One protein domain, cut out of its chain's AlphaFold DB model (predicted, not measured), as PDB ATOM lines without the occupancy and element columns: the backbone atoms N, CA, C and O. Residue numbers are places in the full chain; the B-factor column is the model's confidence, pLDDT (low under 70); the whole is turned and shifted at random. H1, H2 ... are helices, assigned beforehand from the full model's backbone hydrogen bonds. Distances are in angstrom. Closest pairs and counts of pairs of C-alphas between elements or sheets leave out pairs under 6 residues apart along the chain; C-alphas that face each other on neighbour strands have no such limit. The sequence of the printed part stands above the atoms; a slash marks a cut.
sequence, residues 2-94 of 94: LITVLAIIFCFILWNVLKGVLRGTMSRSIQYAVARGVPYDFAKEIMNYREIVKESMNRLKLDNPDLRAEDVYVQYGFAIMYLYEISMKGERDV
ATOM      1  N   LEU A   2     330.107 214.975 249.000       72.75
ATOM      2  CA  LEU A   2     329.709 215.686 250.229       72.75
ATOM      3  C   LEU A   2     328.303 216.319 250.129       72.75
ATOM      4  O   LEU A   2     327.490 216.185 251.037       72.75
ATOM      5  N   ILE A   3     327.970 216.890 248.965       78.81
ATOM      6  CA  ILE A   3     326.643 217.466 248.666       78.81
ATOM      7  C   ILE A   3     325.537 216.395 248.695       78.81
ATOM      8  O   ILE A   3     324.467 216.621 249.252       78.81
ATOM      9  N   THR A   4     325.799 215.204 248.149       78.75
ATOM     10  CA  THR A   4     324.835 214.090 248.151       78.75
ATOM     11  C   THR A   4     324.583 213.542 249.555       78.75
ATOM     12  O   THR A   4     323.448 213.221 249.886       78.75
ATOM     13  N   VAL A   5     325.612 213.484 250.408       81.06
ATOM     14  CA  VAL A   5     325.463 213.060 251.812       81.06
ATOM     15  C   VAL A   5     324.648 214.086 252.606       81.06
ATOM     16  O   VAL A   5     323.727 213.703 253.326       81.06
ATOM     17  N   LEU A   6     324.915 215.383 252.418       82.06
ATOM     18  CA  LEU A   6     324.127 216.452 253.040       82.06
ATOM     19  C   LEU A   6     322.656 216.420 252.600       82.06
ATOM     20  O   LEU A   6     321.773 216.560 253.443       82.06
ATOM     21  N   ALA A   7     322.380 216.167 251.318       83.25
ATOM     22  CA  ALA A   7     321.013 216.039 250.812       83.25
ATOM     23  C   ALA A   7     320.257 214.853 251.443       83.25
ATOM     24  O   ALA A   7     319.092 214.992 251.813       83.25
ATOM     25  N   ILE A   8     320.915 213.703 251.625       85.81
ATOM     26  CA  ILE A   8     320.305 212.523 252.262       85.81
ATOM     27  C   ILE A   8     319.990 212.794 253.739       85.81
ATOM     28  O   ILE A   8     318.888 212.489 254.197       85.81
ATOM     29  N   ILE A   9     320.928 213.399 254.476       85.06
ATOM     30  CA  ILE A   9     320.726 213.766 255.886       85.06
ATOM     31  C   ILE A   9     319.567 214.758 256.010       85.06
ATOM     32  O   ILE A   9     318.689 214.578 256.853       85.06
ATOM     33  N   PHE A  10     319.520 215.764 255.134       86.69
ATOM     34  CA  PHE A  10     318.436 216.738 255.107       86.69
ATOM     35  C   PHE A  10     317.076 216.068 254.864       86.69
ATOM     36  O   PHE A  10     316.150 216.282 255.643       86.69
ATOM     37  N   CYS A  11     316.962 215.186 253.864       83.50
ATOM     38  CA  CYS A  11     315.739 214.420 253.608       83.50
ATOM     39  C   CYS A  11     315.321 213.552 254.804       83.50
ATOM     40  O   CYS A  11     314.136 213.483 255.133       83.50
ATOM     41  N   PHE A  12     316.276 212.908 255.481       85.69
ATOM     42  CA  PHE A  12     315.994 212.080 256.653       85.69
ATOM     43  C   PHE A  12     315.462 212.903 257.834       85.69
ATOM     44  O   PHE A  12     314.503 212.499 258.499       85.69
ATOM     45  N   ILE A  13     316.050 214.075 258.087       80.69
ATOM     46  CA  ILE A  13     315.571 215.005 259.114       80.69
ATOM     47  C   ILE A  13     314.167 215.491 258.749       80.69
ATOM     48  O   ILE A  13     313.258 215.397 259.577       80.69
ATOM     49  N   LEU A  14     313.962 215.923 257.500       81.44
ATOM     50  CA  LEU A  14     312.668 216.407 257.017       81.44
ATOM     51  C   LEU A  14     311.570 215.353 257.213       81.44
ATOM     52  O   LEU A  14     310.490 215.661 257.709       81.44
ATOM     53  N   TRP A  15     311.869 214.092 256.892       79.00
ATOM     54  CA  TRP A  15     310.948 212.968 257.038       79.00
ATOM     55  C   TRP A  15     310.541 212.708 258.494       79.00
ATOM     56  O   TRP A  15     309.365 212.471 258.784       79.00
ATOM     57  N   ASN A  16     311.493 212.768 259.429       78.12
ATOM     58  CA  ASN A  16     311.206 212.577 260.852       78.12
ATOM     59  C   ASN A  16     310.390 213.733 261.435       78.12
ATOM     60  O   ASN A  16     309.443 213.492 262.188       78.12
ATOM     61  N   VAL A  17     310.696 214.971 261.038       73.38
ATOM     62  CA  VAL A  17     309.914 216.149 261.431       73.38
ATOM     63  C   VAL A  17     308.484 216.037 260.899       73.38
ATOM     64  O   VAL A  17     307.537 216.186 261.671       73.38
ATOM     65  N   LEU A  18     308.306 215.671 259.624       72.00
ATOM     66  CA  LEU A  18     306.981 215.493 259.020       72.00
ATOM     67  C   LEU A  18     306.141 214.461 259.784       72.00
ATOM     68  O   LEU A  18     304.972 214.702 260.088       72.00
ATOM     69  N   LYS A  19     306.743 213.318 260.137       69.94
ATOM     70  CA  LYS A  19     306.087 212.268 260.931       69.94
ATOM     71  C   LYS A  19     305.657 212.761 262.311       69.94
ATOM     72  O   LYS A  19     304.570 212.399 262.766       69.94
ATOM     73  N   GLY A  20     306.494 213.560 262.970       69.12
ATOM     74  CA  GLY A  20     306.190 214.156 264.271       69.12
ATOM     75  C   GLY A  20     304.997 215.108 264.199       69.12
ATOM     76  O   GLY A  20     304.049 214.965 264.972       69.12
ATOM     77  N   VAL A  21     305.000 216.008 263.215       69.19
ATOM     78  CA  VAL A  21     303.905 216.963 262.983       69.19
ATOM     79  C   VAL A  21     302.599 216.231 262.677       69.19
ATOM     80  O   VAL A  21     301.582 216.515 263.302       69.19
ATOM     81  N   LEU A  22     302.626 215.224 261.799       73.31
ATOM     82  CA  LEU A  22     301.449 214.413 261.467       73.31
ATOM     83  C   LEU A  22     300.838 213.735 262.699       73.31
ATOM     84  O   LEU A  22     299.621 213.766 262.880       73.31
ATOM     85  N   ARG A  23     301.671 213.146 263.568       76.56
ATOM     86  CA  ARG A  23     301.203 212.521 264.816       76.56
ATOM     87  C   ARG A  23     300.609 213.539 265.788       76.56
ATOM     88  O   ARG A  23     299.565 213.266 266.377       76.56
ATOM     89  N   GLY A  24     301.247 214.699 265.939       79.12
ATOM     90  CA  GLY A  24     300.748 215.779 266.793       79.12
ATOM     91  C   GLY A  24     299.394 216.310 266.320       79.12
ATOM     92  O   GLY A  24     298.465 216.433 267.117       79.12
ATOM     93  N   THR A  25     299.256 216.536 265.013       83.94
ATOM     94  CA  THR A  25     298.000 216.964 264.386       83.94
ATOM     95  C   THR A  25     296.889 215.948 264.622       83.94
ATOM     96  O   THR A  25     295.828 216.337 265.091       83.94
ATOM     97  N   MET A  26     297.138 214.651 264.402       83.69
ATOM     98  CA  MET A  26     296.132 213.601 264.634       83.69
ATOM     99  C   MET A  26     295.653 213.557 266.085       83.69
ATOM    100  O   MET A  26     294.454 213.473 266.337       83.69
ATOM    101  N   SER A  27     296.574 213.649 267.048       90.12
ATOM    102  CA  SER A  27     296.201 213.667 268.465       90.12
ATOM    103  C   SER A  27     295.331 214.881 268.805       90.12
ATOM    104  O   SER A  27     294.318 214.737 269.490       90.12
ATOM    105  N   ARG A  28     295.670 216.062 268.273       91.75
ATOM    106  CA  ARG A  28     294.867 217.280 268.452       91.75
ATOM    107  C   ARG A  28     293.503 217.192 267.774       91.75
ATOM    108  O   ARG A  28     292.530 217.654 268.354       91.75
ATOM    109  N   SER A  29     293.403 216.573 266.598       92.75
ATOM    110  CA  SER A  29     292.124 216.350 265.911       92.75
ATOM    111  C   SER A  29     291.177 215.480 266.725       92.75
ATOM    112  O   SER A  29     290.005 215.818 266.866       92.75
ATOM    113  N   ILE A  30     291.700 214.398 267.309       93.12
ATOM    114  CA  ILE A  30     290.934 213.522 268.200       93.12
ATOM    115  C   ILE A  30     290.447 214.320 269.410       93.12
ATOM    116  O   ILE A  30     289.256 214.322 269.698       93.12
ATOM    117  N   GLN A  31     291.338 215.051 270.086       95.12
ATOM    118  CA  GLN A  31     290.959 215.865 271.249       95.12
ATOM    119  C   GLN A  31     289.910 216.926 270.900       95.12
ATOM    120  O   GLN A  31     288.967 217.127 271.660       95.12
ATOM    121  N   TYR A  32     290.036 217.569 269.739       94.94
ATOM    122  CA  TYR A  32     289.081 218.565 269.259       94.94
ATOM    123  C   TYR A  32     287.683 217.975 269.035       94.94
ATOM    124  O   TYR A  32     286.690 218.604 269.408       94.94
ATOM    125  N   ALA A  33     287.602 216.785 268.433       93.88
ATOM    126  CA  ALA A  33     286.340 216.083 268.205       93.88
ATOM    127  C   ALA A  33     285.724 215.592 269.525       93.88
ATOM    128  O   ALA A  33     284.523 215.733 269.748       93.88
ATOM    129  N   VAL A  34     286.557 215.087 270.437       95.19
ATOM    130  CA  VAL A  34     286.133 214.610 271.761       95.19
ATOM    131  C   VAL A  34     285.602 215.742 272.628       95.19
ATOM    132  O   VAL A  34     284.545 215.607 273.238       95.19
ATOM    133  N   ALA A  35     286.259 216.904 272.608       94.81
ATOM    134  CA  ALA A  35     285.769 218.108 273.272       94.81
ATOM    135  C   ALA A  35     284.391 218.568 272.750       94.81
ATOM    136  O   ALA A  35     283.717 219.352 273.411       94.81
ATOM    137  N   ARG A  36     283.966 218.075 271.580       93.62
ATOM    138  CA  ARG A  36     282.664 218.348 270.957       93.62
ATOM    139  C   ARG A  36     281.675 217.186 271.056       93.62
ATOM    140  O   ARG A  36     280.644 217.217 270.392       93.62
ATOM    141  N   GLY A  37     281.960 216.190 271.893       92.31
ATOM    142  CA  GLY A  37     281.021 215.118 272.227       92.31
ATOM    143  C   GLY A  37     281.184 213.827 271.428       92.31
ATOM    144  O   GLY A  37     280.384 212.916 271.609       92.31
ATOM    145  N   VAL A  38     282.210 213.704 270.579       94.88
ATOM    146  CA  VAL A  38     282.530 212.416 269.946       94.88
ATOM    147  C   VAL A  38     283.205 211.496 270.975       94.88
ATOM    148  O   VAL A  38     284.150 211.928 271.638       94.88
ATOM    149  N   PRO A  39     282.798 210.222 271.113       95.44
ATOM    150  CA  PRO A  39     283.493 209.271 271.975       95.44
ATOM    151  C   PRO A  39     284.969 209.122 271.586       95.44
ATOM    152  O   PRO A  39     285.301 208.986 270.406       95.44
ATOM    153  N   TYR A  40     285.867 209.119 272.576       93.81
ATOM    154  CA  TYR A  40     287.313 209.022 272.332       93.81
ATOM    155  C   TYR A  40     287.690 207.761 271.554       93.81
ATOM    156  O   TYR A  40     288.500 207.837 270.630       93.81
ATOM    157  N   ASP A  41     287.077 206.625 271.890       94.25
ATOM    158  CA  ASP A  41     287.361 205.350 271.234       94.25
ATOM    159  C   ASP A  41     286.967 205.382 269.756       94.25
ATOM    160  O   ASP A  41     287.790 205.040 268.908       94.25
ATOM    161  N   PHE A  42     285.791 205.935 269.438       93.81
ATOM    162  CA  PHE A  42     285.365 206.156 268.056       93.81
ATOM    163  C   PHE A  42     286.329 207.088 267.312       93.81
ATOM    164  O   PHE A  42     286.807 206.763 266.228       93.81
ATOM    165  N   ALA A  43     286.661 208.244 267.899       93.56
ATOM    166  CA  ALA A  43     287.557 209.218 267.278       93.56
ATOM    167  C   ALA A  43     288.961 208.636 267.023       93.56
ATOM    168  O   ALA A  43     289.595 208.927 266.007       93.56
ATOM    169  N   LYS A  44     289.454 207.794 267.934       93.38
ATOM    170  CA  LYS A  44     290.731 207.092 267.789       93.38
ATOM    171  C   LYS A  44     290.661 206.009 266.716       93.38
ATOM    172  O   LYS A  44     291.595 205.888 265.925       93.38
ATOM    173  N   GLU A  45     289.583 205.237 266.688       92.81
ATOM    174  CA  GLU A  45     289.378 204.158 265.729       92.81
ATOM    175  C   GLU A  45     289.229 204.693 264.307       92.81
ATOM    176  O   GLU A  45     289.978 204.282 263.420       92.81
ATOM    177  N   ILE A  46     288.354 205.683 264.101       92.00
ATOM    178  CA  ILE A  46     288.136 206.279 262.781       92.00
ATOM    179  C   ILE A  46     289.420 206.910 262.239       92.00
ATOM    180  O   ILE A  46     289.660 206.897 261.031       92.00
ATOM    181  N   MET A  47     290.311 207.382 263.121       88.56
ATOM    182  CA  MET A  47     291.587 207.932 262.681       88.56
ATOM    183  C   MET A  47     292.587 206.912 262.134       88.56
ATOM    184  O   MET A  47     293.535 207.299 261.438       88.56
ATOM    185  N   ASN A  48     292.370 205.620 262.375       89.56
ATOM    186  CA  ASN A  48     293.113 204.574 261.677       89.56
ATOM    187  C   ASN A  48     292.705 204.495 260.196       89.56
ATOM    188  O   ASN A  48     293.538 204.175 259.348       89.56
ATOM    189  N   TYR A  49     291.478 204.901 259.856       90.00
ATOM    190  CA  TYR A  49     290.945 204.953 258.492       90.00
ATOM    191  C   TYR A  49     291.179 206.323 257.844       90.00
ATOM    192  O   TYR A  49     290.256 207.046 257.465       90.00
ATOM    193  N   ARG A  50     292.456 206.694 257.705       85.62
ATOM    194  CA  ARG A  50     292.879 208.036 257.259       85.62
ATOM    195  C   ARG A  50     292.272 208.482 255.934       85.62
ATOM    196  O   ARG A  50     291.983 209.667 255.790       85.62
ATOM    197  N   GLU A  51     292.103 207.564 254.986       89.12
ATOM    198  CA  GLU A  51     291.528 207.883 253.675       89.12
ATOM    199  C   GLU A  51     290.070 208.334 253.801       89.12
ATOM    200  O   GLU A  51     289.711 209.360 253.233       89.12
ATOM    201  N   ILE A  52     289.273 207.657 254.636       90.69
ATOM    202  CA  ILE A  52     287.868 208.013 254.889       90.69
ATOM    203  C   ILE A  52     287.791 209.399 255.531       90.69
ATOM    204  O   ILE A  52     287.074 210.273 255.053       90.69
ATOM    205  N   VAL A  53     288.593 209.646 256.572       92.00
ATOM    206  CA  VAL A  53     288.599 210.953 257.249       92.00
ATOM    207  C   VAL A  53     289.050 212.070 256.304       92.00
ATOM    208  O   VAL A  53     288.486 213.163 256.314       92.00
ATOM    209  N   LYS A  54     290.048 211.808 255.455       91.50
ATOM    210  CA  LYS A  54     290.527 212.772 254.459       91.50
ATOM    211  C   LYS A  54     289.470 213.053 253.394       91.50
ATOM    212  O   LYS A  54     289.308 214.208 253.002       91.50
ATOM    213  N   GLU A  55     288.753 212.032 252.939       92.94
ATOM    214  CA  GLU A  55     287.648 212.187 251.999       92.94
ATOM    215  C   GLU A  55     286.526 213.035 252.608       92.94
ATOM    216  O   GLU A  55     286.120 214.029 252.005       92.94
ATOM    217  N   SER A  56     286.090 212.718 253.830       92.50
ATOM    218  CA  SER A  56     285.086 213.500 254.558       92.50
ATOM    219  C   SER A  56     285.525 214.946 254.767       92.50
ATOM    220  O   SER A  56     284.752 215.864 254.511       92.50
ATOM    221  N   MET A  57     286.782 215.176 255.152       93.00
ATOM    222  CA  MET A  57     287.347 216.521 255.276       93.00
ATOM    223  C   MET A  57     287.291 217.281 253.945       93.00
ATOM    224  O   MET A  57     286.934 218.456 253.918       93.00
ATOM    225  N   ASN A  58     287.659 216.637 252.836       92.00
ATOM    226  CA  ASN A  58     287.629 217.270 251.520       92.00
ATOM    227  C   ASN A  58     286.202 217.616 251.091       92.00
ATOM    228  O   ASN A  58     285.993 218.712 250.580       92.00
ATOM    229  N   ARG A  59     285.230 216.730 251.342       92.56
ATOM    230  CA  ARG A  59     283.804 217.005 251.112       92.56
ATOM    231  C   ARG A  59     283.340 218.211 251.935       92.56
ATOM    232  O   ARG A  59     282.884 219.191 251.363       92.56
ATOM    233  N   LEU A  60     283.616 218.222 253.241       91.81
ATOM    234  CA  LEU A  60     283.258 219.342 254.121       91.81
ATOM    235  C   LEU A  60     283.882 220.678 253.693       91.81
ATOM    236  O   LEU A  60     283.266 221.719 253.871       91.81
ATOM    237  N   LYS A  61     285.087 220.674 253.111       91.19
ATOM    238  CA  LYS A  61     285.742 221.877 252.562       91.19
ATOM    239  C   LYS A  61     285.162 222.356 251.235       91.19
ATOM    240  O   LYS A  61     285.473 223.477 250.812       91.19
ATOM    241  N   LEU A  62     284.471 221.490 250.500       91.19
ATOM    242  CA  LEU A  62     283.717 221.885 249.313       91.19
ATOM    243  C   LEU A  62     282.416 222.559 249.746       91.19
ATOM    244  O   LEU A  62     282.093 223.614 249.212       91.19
ATOM    245  N   ASP A  63     281.763 222.002 250.765       89.81
ATOM    246  CA  ASP A  63     280.487 222.501 251.278       89.81
ATOM    247  C   ASP A  63     280.652 223.766 252.138       89.81
ATOM    248  O   ASP A  63     279.824 224.670 252.077       89.81
ATOM    249  N   ASN A  64     281.745 223.864 252.903       88.75
ATOM    250  CA  ASN A  64     282.078 225.001 253.764       88.75
ATOM    251  C   ASN A  64     283.503 225.508 253.469       88.75
ATOM    252  O   ASN A  64     284.477 225.009 254.046       88.75
ATOM    253  N   PRO A  65     283.660 226.509 252.582       88.75
ATOM    254  CA  PRO A  65     284.966 227.062 252.223       88.75
ATOM    255  C   PRO A  65     285.740 227.645 253.409       88.75
ATOM    256  O   PRO A  65     286.965 227.541 253.431       88.75
ATOM    257  N   ASP A  66     285.042 228.180 254.413       90.44
ATOM    258  CA  ASP A  66     285.644 228.761 255.623       90.44
ATOM    259  C   ASP A  66     286.456 227.732 256.416       90.44
ATOM    260  O   ASP A  66     287.495 228.051 256.990       90.44
ATOM    261  N   LEU A  67     286.074 226.452 256.338       87.62
ATOM    262  CA  LEU A  67     286.817 225.358 256.957       87.62
ATOM    263  C   LEU A  67     288.245 225.238 256.398       87.62
ATOM    264  O   LEU A  67     289.118 224.669 257.043       87.62
ATOM    265  N   ARG A  68     288.527 225.772 255.203       88.00
ATOM    266  CA  ARG A  68     289.883 225.776 254.628       88.00
ATOM    267  C   ARG A  68     290.823 226.751 255.331       88.00
ATOM    268  O   ARG A  68     292.030 226.530 255.267       88.00
ATOM    269  N   ALA A  69     290.284 227.802 255.947       90.31
ATOM    270  CA  ALA A  69     291.058 228.795 256.689       90.31
ATOM    271  C   ALA A  69     291.428 228.311 258.100       90.31
ATOM    272  O   ALA A  69     292.380 228.814 258.690       90.31
ATOM    273  N   GLU A  70     290.703 227.318 258.615       92.44
ATOM    274  CA  GLU A  70     290.959 226.714 259.920       92.44
ATOM    275  C   GLU A  70     292.247 225.889 259.948       92.44
ATOM    276  O   GLU A  70     292.717 225.375 258.928       92.44
ATOM    277  N   ASP A  71     292.778 225.676 261.151       91.31
ATOM    278  CA  ASP A  71     293.924 224.799 261.354       91.31
ATOM    279  C   ASP A  71     293.645 223.368 260.872       91.31
ATOM    280  O   ASP A  71     292.558 222.813 261.041       91.31
ATOM    281  N   VAL A  72     294.672 222.690 260.355       89.31
ATOM    282  CA  VAL A  72     294.534 221.320 259.828       89.31
ATOM    283  C   VAL A  72     293.933 220.371 260.869       89.31
ATOM    284  O   VAL A  72     293.075 219.556 260.534       89.31
ATOM    285  N   TYR A  73     294.316 220.484 262.146       92.25
ATOM    286  CA  TYR A  73     293.760 219.600 263.172       92.25
ATOM    287  C   TYR A  73     292.257 219.834 263.403       92.25
ATOM    288  O   TYR A  73     291.551 218.862 263.669       92.25
ATOM    289  N   VAL A  74     291.781 221.079 263.264       93.31
ATOM    290  CA  VAL A  74     290.365 221.470 263.343       93.31
ATOM    291  C   VAL A  74     289.593 220.867 262.177       93.31
ATOM    292  O   VAL A  74     288.564 220.231 262.387       93.31
ATOM    293  N   GLN A  75     290.136 220.974 260.963       93.44
ATOM    294  CA  GLN A  75     289.549 220.385 259.754       93.44
ATOM    295  C   GLN A  75     289.338 218.871 259.899       93.44
ATOM    296  O   GLN A  75     288.258 218.353 259.616       93.44
ATOM    297  N   TYR A  76     290.358 218.163 260.389       93.19
ATOM    298  CA  TYR A  76     290.263 216.734 260.692       93.19
ATOM    299  C   TYR A  76     289.287 216.448 261.841       93.19
ATOM    300  O   TYR A  76     288.556 215.466 261.786       93.19
ATOM    301  N   GLY A  77     289.230 217.312 262.856       93.69
ATOM    302  CA  GLY A  77     288.265 217.205 263.948       93.69
ATOM    303  C   GLY A  77     286.813 217.282 263.463       93.69
ATOM    304  O   GLY A  77     286.001 216.440 263.835       93.69
ATOM    305  N   PHE A  78     286.499 218.223 262.569       94.81
ATOM    306  CA  PHE A  78     285.182 218.313 261.929       94.81
ATOM    307  C   PHE A  78     284.854 217.082 261.078       94.81
ATOM    308  O   PHE A  78     283.725 216.600 261.112       94.81
ATOM    309  N   ALA A  79     285.833 216.531 260.360       94.56
ATOM    310  CA  ALA A  79     285.636 215.301 259.597       94.56
ATOM    311  C   ALA A  79     285.295 214.098 260.495       94.56
ATOM    312  O   ALA A  79     284.395 213.328 260.166       94.56
ATOM    313  N   ILE A  80     285.963 213.963 261.647       95.06
ATOM    314  CA  ILE A  80     285.650 212.932 262.652       95.06
ATOM    315  C   ILE A  80     284.223 213.111 263.184       95.06
ATOM    316  O   ILE A  80     283.477 212.137 263.274       95.06
ATOM    317  N   MET A  81     283.829 214.345 263.510       95.25
ATOM    318  CA  MET A  81     282.475 214.645 263.989       95.25
ATOM    319  C   MET A  81     281.405 214.288 262.960       95.25
ATOM    320  O   MET A  81     280.408 213.663 263.303       95.25
ATOM    321  N   TYR A  82     281.631 214.644 261.697       94.25
ATOM    322  CA  TYR A  82     280.715 214.326 260.608       94.25
ATOM    323  C   TYR A  82     280.536 212.813 260.426       94.25
ATOM    324  O   TYR A  82     279.417 212.327 260.289       94.25
ATOM    325  N   LEU A  83     281.633 212.052 260.483       93.75
ATOM    326  CA  LEU A  83     281.585 210.590 260.396       93.75
ATOM    327  C   LEU A  83     280.844 209.957 261.577       93.75
ATOM    328  O   LEU A  83     280.094 209.004 261.374       93.75
ATOM    329  N   TYR A  84     281.006 210.505 262.783       94.75
ATOM    330  CA  TYR A  84     280.249 210.069 263.956       94.75
ATOM    331  C   TYR A  84     278.750 210.358 263.810       94.75
ATOM    332  O   TYR A  84     277.908 209.521 264.117       94.75
ATOM    333  N   GLU A  85     278.387 211.529 263.289       92.69
ATOM    334  CA  GLU A  85     276.983 211.864 263.062       92.69
ATOM    335  C   GLU A  85     276.329 210.919 262.040       92.69
ATOM    336  O   GLU A  85     275.187 210.497 262.232       92.69
ATOM    337  N   ILE A  86     277.058 210.552 260.979       91.19
ATOM    338  CA  ILE A  86     276.598 209.564 259.997       91.19
ATOM    339  C   ILE A  86     276.417 208.192 260.640       91.19
ATOM    340  O   ILE A  86     275.379 207.571 260.413       91.19
ATOM    341  N   SER A  87     277.376 207.713 261.442       90.44
ATOM    342  CA  SER A  87     277.251 206.398 262.085       90.44
ATOM    343  C   SER A  87     276.045 206.354 263.026       90.44
ATOM    344  O   SER A  87     275.254 205.422 262.966       90.44
ATOM    345  N   MET A  88     275.824 207.423 263.799       88.06
ATOM    346  CA  MET A  88     274.667 207.567 264.691       88.06
ATOM    347  C   MET A  88     273.326 207.697 263.951       88.06
ATOM    348  O   MET A  88     272.269 207.435 264.526       88.06
ATOM    349  N   LYS A  89     273.317 208.195 262.710       84.31
ATOM    350  CA  LYS A  89     272.118 208.201 261.853       84.31
ATOM    351  C   LYS A  89     271.851 206.800 261.307       84.31
ATOM    352  O   LYS A  89     270.747 206.305 261.473       84.31
ATOM    353  N   GLY A  90     272.882 206.135 260.786       74.94
ATOM    354  CA  GLY A  90     272.783 204.761 260.295       74.94
ATOM    355  C   GLY A  90     272.323 203.760 261.357       74.94
ATOM    356  O   GLY A  90     271.558 202.868 261.032       74.94
ATOM    357  N   GLU A  91     272.716 203.927 262.623       63.88
ATOM    358  CA  GLU A  91     272.243 203.084 263.735       63.88
ATOM    359  C   GLU A  91     270.780 203.330 264.137       63.88
ATOM    360  O   GLU A  91     270.169 202.462 264.749       63.88
ATOM    361  N   ARG A  92     270.214 204.507 263.835       61.94
ATOM    362  CA  ARG A  92     268.817 204.845 264.165       61.94
ATOM    363  C   ARG A  92     267.816 204.397 263.103       61.94
ATOM    364  O   ARG A  92     266.627 204.334 263.404       61.94
ATOM    365  N   ASP A  93     268.296 204.120 261.896       56.81
ATOM    366  CA  ASP A  93     267.485 203.716 260.744       56.81
ATOM    367  C   ASP A  93     267.436 202.176 260.558       56.81
ATOM    368  O   ASP A  93     266.950 201.698 259.529       56.81
ATOM    369  N   VAL A  94     267.925 201.404 261.541       50.25
ATOM    370  CA  VAL A  94     267.902 199.924 261.610       50.25
ATOM    371  C   VAL A  94     267.079 199.480 262.816       50.25
ATOM    372  O   VAL A  94     266.308 198.507 262.661       50.25
TER     373      VAL A  94
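AT A GLANCE: This is residues 2 to 94 of the 94 residues of an uncharacterized protein of Pseudomonas fluorescens (UniProt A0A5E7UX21). A long helix, H1, sticks out with residues 2 to 21 as a free arm from a small compact body of crossed helices. In the body H5 crosses H3 on one side and the last part of H1 on the other, with the short H2 and H4 at the rim; residues 86 to 94 stick out as a tail. The printed part has 93 residues with five named helices, H1 to H5 in chain order, and no named strand: all helix. The whole is loose, with a radius of gyration of the C-alphas of 16.8 A, and spans 64 by 29 by 22 A, while the body without the free arm and tail spans 29 by 21 by 21 A.

HOW THE PARTS SIT: H1, residues 2 to 34, touches H5, residues 72 to 90, with residues 25 to 33 alone, the same way at a steep tilt of 45 degrees; the closest C-alphas, Ser 29 and Gly 77, are 4.4 A apart. H5, the hub, touches H3, residues 50 to 63, about perpendicular at 85 degrees, closest at C-alphas Met 57 and Ala 79, 4.8 A. H2, residues 40 to 46, touches H1, closest at C-alphas Ile 30 and Ala 43, 5.5 A, and only just touches H5, with 3 pairs of C-alphas within 8 A, closest at Ala 43 and Ile 80, 6.2 A. H4, residues 65 to 68, only just touches H3, only at the corner, closest at C-alphas Lys 61 and Leu 67, 5.7 A. H1 and H3 are apart. In H1, H2, H3 and H5 every O i to N i+4 pair is within hydrogen-bond range; H4 is too short for one.

IN THESE COORDINATES: H1 runs 48.6 A from C-alpha 2 at (329.709, 215.686, 250.229), H5 27.3 A to C-alpha 90 at (272.783, 204.761, 260.295), and H3 20.0 A.

THE WHOLE: The farthest C-alphas, Leu 2 and Val 94, are 64.8 A apart. The printed part has no cut, and its four links are tight. Confidence is under 70 at residues 19 to 21 and 91 to 94.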